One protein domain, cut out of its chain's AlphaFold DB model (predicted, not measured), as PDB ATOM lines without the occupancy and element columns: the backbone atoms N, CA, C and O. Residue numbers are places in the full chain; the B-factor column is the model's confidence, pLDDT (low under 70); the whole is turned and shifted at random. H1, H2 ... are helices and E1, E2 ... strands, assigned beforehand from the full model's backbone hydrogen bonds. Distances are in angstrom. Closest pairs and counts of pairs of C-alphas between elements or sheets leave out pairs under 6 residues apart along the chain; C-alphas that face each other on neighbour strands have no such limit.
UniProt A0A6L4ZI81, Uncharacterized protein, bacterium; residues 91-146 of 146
ATOM      1  N   GLU A  91      19.528  -8.233  34.839       87.81
ATOM      2  CA  GLU A  91      20.741  -8.139  35.650       87.81
ATOM      3  C   GLU A  91      20.555  -8.949  36.941       87.81
ATOM      4  O   GLU A  91      20.076  -8.443  37.960       87.81
ATOM      5  N   TYR A  92      20.897 -10.239  36.889       91.94
ATOM      6  CA  TYR A  92      20.809 -11.126  38.048       91.94
ATOM      7  C   TYR A  92      22.023 -11.014  38.970       91.94
ATOM      8  O   TYR A  92      23.174 -11.070  38.546       91.94
ATOM      9  N   HIS A  93      21.743 -10.985  40.268       93.31
ATOM     10  CA  HIS A  93      22.713 -10.998  41.352       93.31
ATOM     11  C   HIS A  93      22.492 -12.237  42.218       93.31
ATOM     12  O   HIS A  93      21.380 -12.512  42.672       93.31
ATOM     13  N   VAL A  94      23.562 -12.997  42.450       95.62
ATOM     14  CA  VAL A  94      23.550 -14.201  43.292       95.62
ATOM     15  C   VAL A  94      24.494 -13.977  44.459       95.62
ATOM     16  O   VAL A  94      25.711 -14.146  44.343       95.62
ATOM     17  N   VAL A  95      23.920 -13.583  45.590       94.69
ATOM     18  CA  VAL A  95      24.677 -13.103  46.748       94.69
ATOM     19  C   VAL A  95      24.526 -14.035  47.937       94.69
ATOM     20  O   VAL A  95      23.465 -14.625  48.151       94.69
ATOM     21  N   ILE A  96      25.582 -14.176  48.732       94.12
ATOM     22  CA  ILE A  96      25.475 -14.833  50.040       94.12
ATOM     23  C   ILE A  96      24.970 -13.862  51.099       94.12
ATOM     24  O   ILE A  96      24.856 -12.660  50.884       94.12
ATOM     25  N   THR A  97      24.681 -14.395  52.282       89.94
ATOM     26  CA  THR A  97      24.104 -13.620  53.384       89.94
ATOM     27  C   THR A  97      24.945 -12.393  53.755       89.94
ATOM     28  O   THR A  97      24.380 -11.339  54.003       89.94
ATOM     29  N   GLN A  98      26.276 -12.496  53.781       89.50
ATOM     30  CA  GLN A  98      27.159 -11.375  54.122       89.50
ATOM     31  C   GLN A  98      27.110 -10.261  53.068       89.50
ATOM     32  O   GLN A  98      27.096  -9.087  53.416       89.50
ATOM     33  N   GLU A  99      27.059 -10.629  51.789       91.88
ATOM     34  CA  GLU A  99      26.977  -9.690  50.663       91.88
ATOM     35  C   GLU A  99      25.595  -9.032  50.584       91.88
ATOM     36  O   GLU A  99      25.486  -7.848  50.275       91.88
ATOM     37  N   LEU A 100      24.542  -9.783  50.923       93.81
ATOM     38  CA  LEU A 100      23.172  -9.286  50.954       93.81
ATOM     39  C   LEU A 100      23.017  -8.086  51.893       93.81
ATOM     40  O   LEU A 100      22.361  -7.125  51.515       93.81
ATOM     41  N   GLU A 101      23.599  -8.134  53.094       90.62
ATOM     42  CA  GLU A 101      23.483  -7.030  54.063       90.62
ATOM     43  C   GLU A 101      24.171  -5.748  53.567       90.62
ATOM     44  O   GLU A 101      23.744  -4.648  53.912       90.62
ATOM     45  N   THR A 102      25.219  -5.887  52.746       90.25
ATOM     46  CA  THR A 102      25.892  -4.759  52.082       90.25
ATOM     47  C   THR A 102      25.046  -4.200  50.939       90.25
ATOM     48  O   THR A 102      25.030  -2.992  50.718       90.25
ATOM     49  N   LEU A 103      24.349  -5.070  50.204       89.00
ATOM     50  CA  LEU A 103      23.565  -4.702  49.026       89.00
ATOM     51  C   LEU A 103      22.203  -4.092  49.383       89.00
ATOM     52  O   LEU A 103      21.734  -3.158  48.735       89.00
ATOM     53  N   ILE A 104      21.564  -4.652  50.406       91.69
ATOM     54  CA  ILE A 104      20.236  -4.294  50.888       91.69
ATOM     55  C   ILE A 104      20.358  -4.106  52.401       91.69
ATOM     56  O   ILE A 104      20.546  -5.093  53.120       91.69
ATOM     57  N   PRO A 105      20.220  -2.873  52.920       90.81
ATOM     58  CA  PRO A 105      20.260  -2.637  54.356       90.81
ATOM     59  C   PRO A 105      19.224  -3.498  55.087       90.81
ATOM     60  O   PRO A 105      18.030  -3.452  54.773       90.81
ATOM     61  N   ASN A 106      19.681  -4.275  56.076       91.44
ATOM     62  CA  ASN A 106      18.861  -5.242  56.817       91.44
ATOM     63  C   ASN A 106      18.218  -6.315  55.905       91.44
ATOM     64  O   ASN A 106      17.100  -6.792  56.147       91.44
ATOM     65  N   GLY A 107      18.906  -6.661  54.814       92.00
ATOM     66  CA  GLY A 107      18.391  -7.448  53.702       92.00
ATOM     67  C   GLY A 107      17.939  -8.844  54.103       92.00
ATOM     68  O   GLY A 107      16.922  -9.319  53.607       92.00
ATOM     69  N   ARG A 108      18.607  -9.489  55.064       92.56
ATOM     70  CA  ARG A 108      18.192 -10.819  55.538       92.56
ATOM     71  C   ARG A 108      16.801 -10.805  56.151       92.56
ATOM     72  O   ARG A 108      16.011 -11.704  55.881       92.56
ATOM     73  N   ASN A 109      16.483  -9.789  56.951       92.06
ATOM     74  CA  ASN A 109      15.161  -9.669  57.560       92.06
ATOM     75  C   ASN A 109      14.096  -9.337  56.511       92.06
ATOM     76  O   ASN A 109      13.021  -9.934  56.536       92.06
ATOM     77  N   LYS A 110      14.422  -8.460  55.551       93.56
ATOM     78  CA  LYS A 110      13.529  -8.126  54.431       93.56
ATOM     79  C   LYS A 110      13.223  -9.352  53.568       93.56
ATOM     80  O   LYS A 110      12.060  -9.621  53.283       93.56
ATOM     81  N   LEU A 111      14.242 -10.133  53.206       93.38
ATOM     82  CA  LEU A 111      14.081 -11.303  52.341       93.38
ATOM     83  C   LEU A 111      13.499 -12.527  53.054       93.38
ATOM     84  O   LEU A 111      12.864 -13.348  52.400       93.38
ATOM     85  N   LYS A 112      13.639 -12.647  54.380       90.62
ATOM     86  CA  LYS A 112      13.066 -13.766  55.152       90.62
ATOM     87  C   LYS A 112      11.548 -13.895  54.982       90.62
ATOM     88  O   LYS A 112      11.022 -15.002  55.046       90.62
ATOM     89  N   VAL A 113      10.858 -12.771  54.802       90.50
ATOM     90  CA  VAL A 113       9.398 -12.710  54.624       90.50
ATOM     91  C   VAL A 113       8.989 -12.367  53.191       90.50
ATOM     92  O   VAL A 113       7.794 -12.297  52.903       90.50
ATOM     93  N   ALA A 114       9.959 -12.142  52.299       92.94
ATOM     94  CA  ALA A 114       9.686 -11.741  50.930       92.94
ATOM     95  C   ALA A 114       9.117 -12.909  50.121       92.94
ATOM     96  O   ALA A 114       9.605 -14.039  50.182       92.94
ATOM     97  N   LYS A 115       8.094 -12.621  49.318       95.12
ATOM     98  CA  LYS A 115       7.587 -13.573  48.323       95.12
ATOM     99  C   LYS A 115       8.406 -13.460  47.031       95.12
ATOM    100  O   LYS A 115       8.875 -12.365  46.719       95.12
ATOM    101  N   PRO A 116       8.562 -14.545  46.250       94.19
ATOM    102  CA  PRO A 116       9.117 -14.452  44.903       94.19
ATOM    103  C   PRO A 116       8.443 -13.342  44.084       94.19
ATOM    104  O   PRO A 116       7.234 -13.134  44.186       94.19
ATOM    105  N   ASN A 117       9.239 -12.637  43.286       93.94
ATOM    106  CA  ASN A 117       8.911 -11.443  42.503       93.94
ATOM    107  C   ASN A 117       8.560 -10.178  43.301       93.94
ATOM    108  O   ASN A 117       8.237  -9.154  42.698       93.94
ATOM    109  N   GLN A 118       8.657 -10.195  44.634       95.50
ATOM    110  CA  GLN A 118       8.475  -8.989  45.437       95.50
ATOM    111  C   GLN A 118       9.617  -7.994  45.197       95.50
ATOM    112  O   GLN A 118      10.791  -8.369  45.193       95.50
ATOM    113  N   ILE A 119       9.263  -6.719  45.035       95.25
ATOM    114  CA  ILE A 119      10.221  -5.616  44.931       95.25
ATOM    115  C   ILE A 119      10.644  -5.181  46.337       95.25
ATOM    116  O   ILE A 119       9.810  -4.990  47.223       95.25
ATOM    117  N   ILE A 120      11.950  -5.035  46.528       93.50
ATOM    118  CA  ILE A 120      12.626  -4.653  47.762       93.50
ATOM    119  C   ILE A 120      13.431  -3.388  47.476       93.50
ATOM    120  O   ILE A 120      14.202  -3.335  46.514       93.50
ATOM    121  N   ASP A 121      13.242  -2.373  48.318       90.38
ATOM    122  CA  ASP A 121      13.933  -1.079  48.246       90.38
ATOM    123  C   ASP A 121      13.899  -0.437  46.848       90.38
ATOM    124  O   ASP A 121      14.876   0.174  46.427       90.38
ATOM    125  N   GLU A 122      12.797  -0.639  46.109       89.38
ATOM    126  CA  GLU A 122      12.537  -0.083  44.763       89.38
ATOM    127  C   GLU A 122      13.582  -0.443  43.691       89.38
ATOM    128  O   GLU A 122      13.516   0.023  42.561       89.38
ATOM    129  N   ARG A 123      14.560  -1.290  44.016       91.12
ATOM    130  CA  ARG A 123      15.720  -1.571  43.155       91.12
ATOM    131  C   ARG A 123      15.936  -3.049  42.909       91.12
ATOM    132  O   ARG A 123      16.622  -3.410  41.959       91.12
ATOM    133  N   TRP A 124      15.375  -3.901  43.757       94.19
ATOM    134  CA  TRP A 124      15.661  -5.325  43.750       94.19
ATOM    135  C   TRP A 124      14.375  -6.120  43.662       94.19
ATOM    136  O   TRP A 124      13.534  -6.037  44.549       94.19
ATOM    137  N   ARG A 125      14.226  -6.946  42.634       95.00
ATOM    138  CA  ARG A 125      13.196  -7.981  42.614       95.00
ATOM    139  C   ARG A 125      13.769  -9.252  43.228       95.00
ATOM    140  O   ARG A 125      14.773  -9.781  42.757       95.00
ATOM    141  N   PHE A 126      13.139  -9.748  44.288       96.12
ATOM    142  CA  PHE A 126      13.526 -11.013  44.904       96.12
ATOM    143  C   PHE A 126      13.069 -12.186  44.042       96.12
ATOM    144  O   PHE A 126      11.876 -12.350  43.816       96.12
ATOM    145  N   ILE A 127      13.997 -13.021  43.580       95.06
ATOM    146  CA  ILE A 127      13.673 -14.171  42.732       95.06
ATOM    147  C   ILE A 127      13.401 -15.397  43.600       95.06
ATOM    148  O   ILE A 127      12.303 -15.947  43.577       95.06
ATOM    149  N   LYS A 128      14.403 -15.837  44.371       95.19
ATOM    150  CA  LYS A 128      14.304 -16.975  45.300       95.19
ATOM    151  C   LYS A 128      15.542 -17.087  46.189       95.19
ATOM    152  O   LYS A 128      16.566 -16.447  45.952       95.19
ATOM    153  N   THR A 129      15.471 -17.988  47.162       95.75
ATOM    154  CA  THR A 129      16.615 -18.432  47.964       95.75
ATOM    155  C   THR A 129      17.010 -19.853  47.569       95.75
ATOM    156  O   THR A 129      16.146 -20.706  47.366       95.75
ATOM    157  N   ILE A 130      18.311 -20.122  47.470       95.31
ATOM    158  CA  ILE A 130      18.870 -21.455  47.218       95.31
ATOM    159  C   ILE A 130      19.838 -21.816  48.345       95.31
ATOM    160  O   ILE A 130      20.678 -21.007  48.732       95.31
ATOM    161  N   VAL A 131      19.773 -23.059  48.825       95.12
ATOM    162  CA  VAL A 131      20.747 -23.609  49.776       95.12
ATOM    163  C   VAL A 131      21.629 -24.638  49.063       95.12
ATOM    164  O   VAL A 131      21.163 -25.712  48.698       95.12
ATOM    165  N   LYS A 132      22.912 -24.313  48.860       92.50
ATOM    166  CA  LYS A 132      23.944 -25.203  48.281       92.50
ATOM    167  C   LYS A 132      25.215 -25.122  49.140       92.50
ATOM    168  O   LYS A 132      26.199 -24.484  48.779       92.50
ATOM    169  N   GLY A 133      25.156 -25.678  50.352       90.38
ATOM    170  CA  GLY A 133      26.207 -25.557  51.380       90.38
ATOM    171  C   GLY A 133      26.272 -24.184  52.068       90.38
ATOM    172  O   GLY A 133      26.634 -24.106  53.236       90.38
ATOM    173  N   GLN A 134      25.861 -23.121  51.377       92.06
ATOM    174  CA  GLN A 134      25.538 -21.805  51.931       92.06
ATOM    175  C   GLN A 134      24.179 -21.337  51.401       92.06
ATOM    176  O   GLN A 134      23.641 -21.917  50.453       92.06
ATOM    177  N   THR A 135      23.625 -20.302  52.032       94.69
ATOM    178  CA  THR A 135      22.391 -19.654  51.574       94.69
ATOM    179  C   THR A 135      22.734 -18.574  50.557       94.69
ATOM    180  O   THR A 135      23.460 -17.633  50.881       94.69
ATOM    181  N   PHE A 136      22.188 -18.719  49.354       96.38
ATOM    182  CA  PHE A 136      22.279 -17.767  48.256       96.38
ATOM    183  C   PHE A 136      20.920 -17.107  48.037       96.38
ATOM    184  O   PHE A 136      19.895 -17.789  47.968       96.38
ATOM    185  N   TYR A 137      20.922 -15.790  47.894       96.44
ATOM    186  CA  TYR A 137      19.758 -14.991  47.538       96.44
ATOM    187  C   TYR A 137      19.907 -14.546  46.093       96.44
ATOM    188  O   TYR A 137      20.947 -14.018  45.700       96.44
ATOM    189  N   LEU A 138      18.876 -14.818  45.304       95.94
ATOM    190  CA  LEU A 138      18.825 -14.488  43.893       95.94
ATOM    191  C   LEU A 138      17.964 -13.243  43.756       95.94
ATOM    192  O   LEU A 138      16.799 -13.236  44.164       95.94
ATOM    193  N   LEU A 139      18.557 -12.203  43.198       95.69
ATOM    194  CA  LEU A 139      17.954 -10.896  43.025       95.69
ATOM    195  C   LEU A 139      18.076 -10.501  41.559       95.69
ATOM    196  O   LEU A 139      19.057 -10.833  40.905       95.69
ATOM    197  N   GLU A 140      17.096  -9.780  41.050       93.06
ATOM    198  CA  GLU A 140      17.203  -9.057  39.788       93.06
ATOM    199  C   GLU A 140      17.267  -7.571  40.115       93.06
ATOM    200  O   GLU A 140      16.451  -7.067  40.896       93.06
ATOM    201  N   ARG A 141      18.242  -6.869  39.541       92.00
ATOM    202  CA  ARG A 141      18.302  -5.418  39.643       92.00
ATOM    203  C   ARG A 141      17.313  -4.802  38.663       92.00
ATOM    204  O   ARG A 141      17.345  -5.081  37.466       92.00
ATOM    205  N   LEU A 142      16.448  -3.944  39.183       90.06
ATOM    206  CA  LEU A 142      15.520  -3.158  38.389       90.06
ATOM    207  C   LEU A 142      16.266  -1.918  37.897       90.06
ATOM    208  O   LEU A 142      16.492  -0.972  38.650       90.06
ATOM    209  N   ASN A 143      16.703  -1.967  36.642       71.06
ATOM    210  CA  ASN A 143      17.197  -0.797  35.931       71.06
ATOM    211  C   ASN A 143      15.967  -0.120  35.312       71.06
ATOM    212  O   ASN A 143      15.341  -0.700  34.429       71.06
ATOM    213  N   ASP A 144      15.621   1.053  35.842       58.50
ATOM    214  CA  ASP A 144      14.461   1.886  35.494       58.50
ATOM    215  C   ASP A 144      13.107   1.386  36.042       58.50
ATOM    216  O   ASP A 144      12.350   0.676  35.383       58.50
ATOM    217  N   ILE A 145      12.765   1.820  37.263       47.84
ATOM    218  CA  ILE A 145      11.364   2.128  37.581       47.84
ATOM    219  C   ILE A 145      11.202   3.617  37.232       47.84
ATOM    220  O   ILE A 145      11.972   4.410  37.778       47.84
ATOM    221  N   PRO A 146      10.315   3.999  36.294       44.69
ATOM    222  CA  PRO A 146      10.061   5.406  35.990       44.69
ATOM    223  C   PRO A 146       9.537   6.186  37.203       44.69
ATOM    224  O   PRO A 146       8.853   5.571  38.057       44.69
TER     225      PRO A 146
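What this domain is: This is residues 91 to 146 of the 146 residues of an uncharacterized protein of bacterium (UniProt A0A6L4ZI81). A three-stranded sheet, only just strongly twisted, has two short helices, H1 and H2, packed over one face, a two-layer arrangement. The long hairpin of E2 and E3 runs along the longest axis, with E1 beside E3. The 56 printed residues hold two named helices and three named strands, in the order E1 H1 H2 E2 E3; the sheet's order is E1 - E3 - E2, antiparallel, and the class is mixed. The whole is compact, radius of gyration of the C-alphas 10.5 A, yet only just elongated, spanning 38 by 19 by 19 A.

Where its parts are: Find C-alpha 91 at (20.741, -8.139, 35.650), where E1, residues 91 to 96, begins. H1 follows over residues 97 to 103, and H2 takes residues 107 to 112. E2, residues 124 to 132, is 22.0 A long and bends by 57 degrees at residue 127. E3, residues 134 to 141, runs 21.7 A to C-alpha 141 at (18.302, -5.418, 39.643).

How they stand to each other: Look first at inner strand E3: N 93 and O 139 of E1 and E3 are 2.8 A apart, and N 127 and O 138 of E2 and E3 2.9 A, both within hydrogen-bond range. E1, H1, H2 and E2 form a split strand-helix-strand unit, two same-way strands with E3 between them, and its crossover is right-handed. H1 lies over E3 at a height over the sheet of 8.9 A; their closest C-alphas, of Thr 97 and Thr 135, are 6.5 A apart. H1 and H2 touch at a steep tilt of 57 degrees, opposite ways; their closest C-alphas, of Glu 101 and Gly 107, are 5.1 A apart. The closest C-alphas of H2 and E2, those of Leu 111 and Phe 126, are 7.5 A apart. Every O i to N i+4 pair is within hydrogen-bond range in H2, and 2 of 3 in H1.

The domain as a whole: The two C-alphas farthest apart, of Gly 133 and Pro 146, are 38.2 A apart. The printed part has no cut; the link H2 to E2 is long, with 11 residues. Confidence is low, pLDDT under 70, at residues 144 to 146.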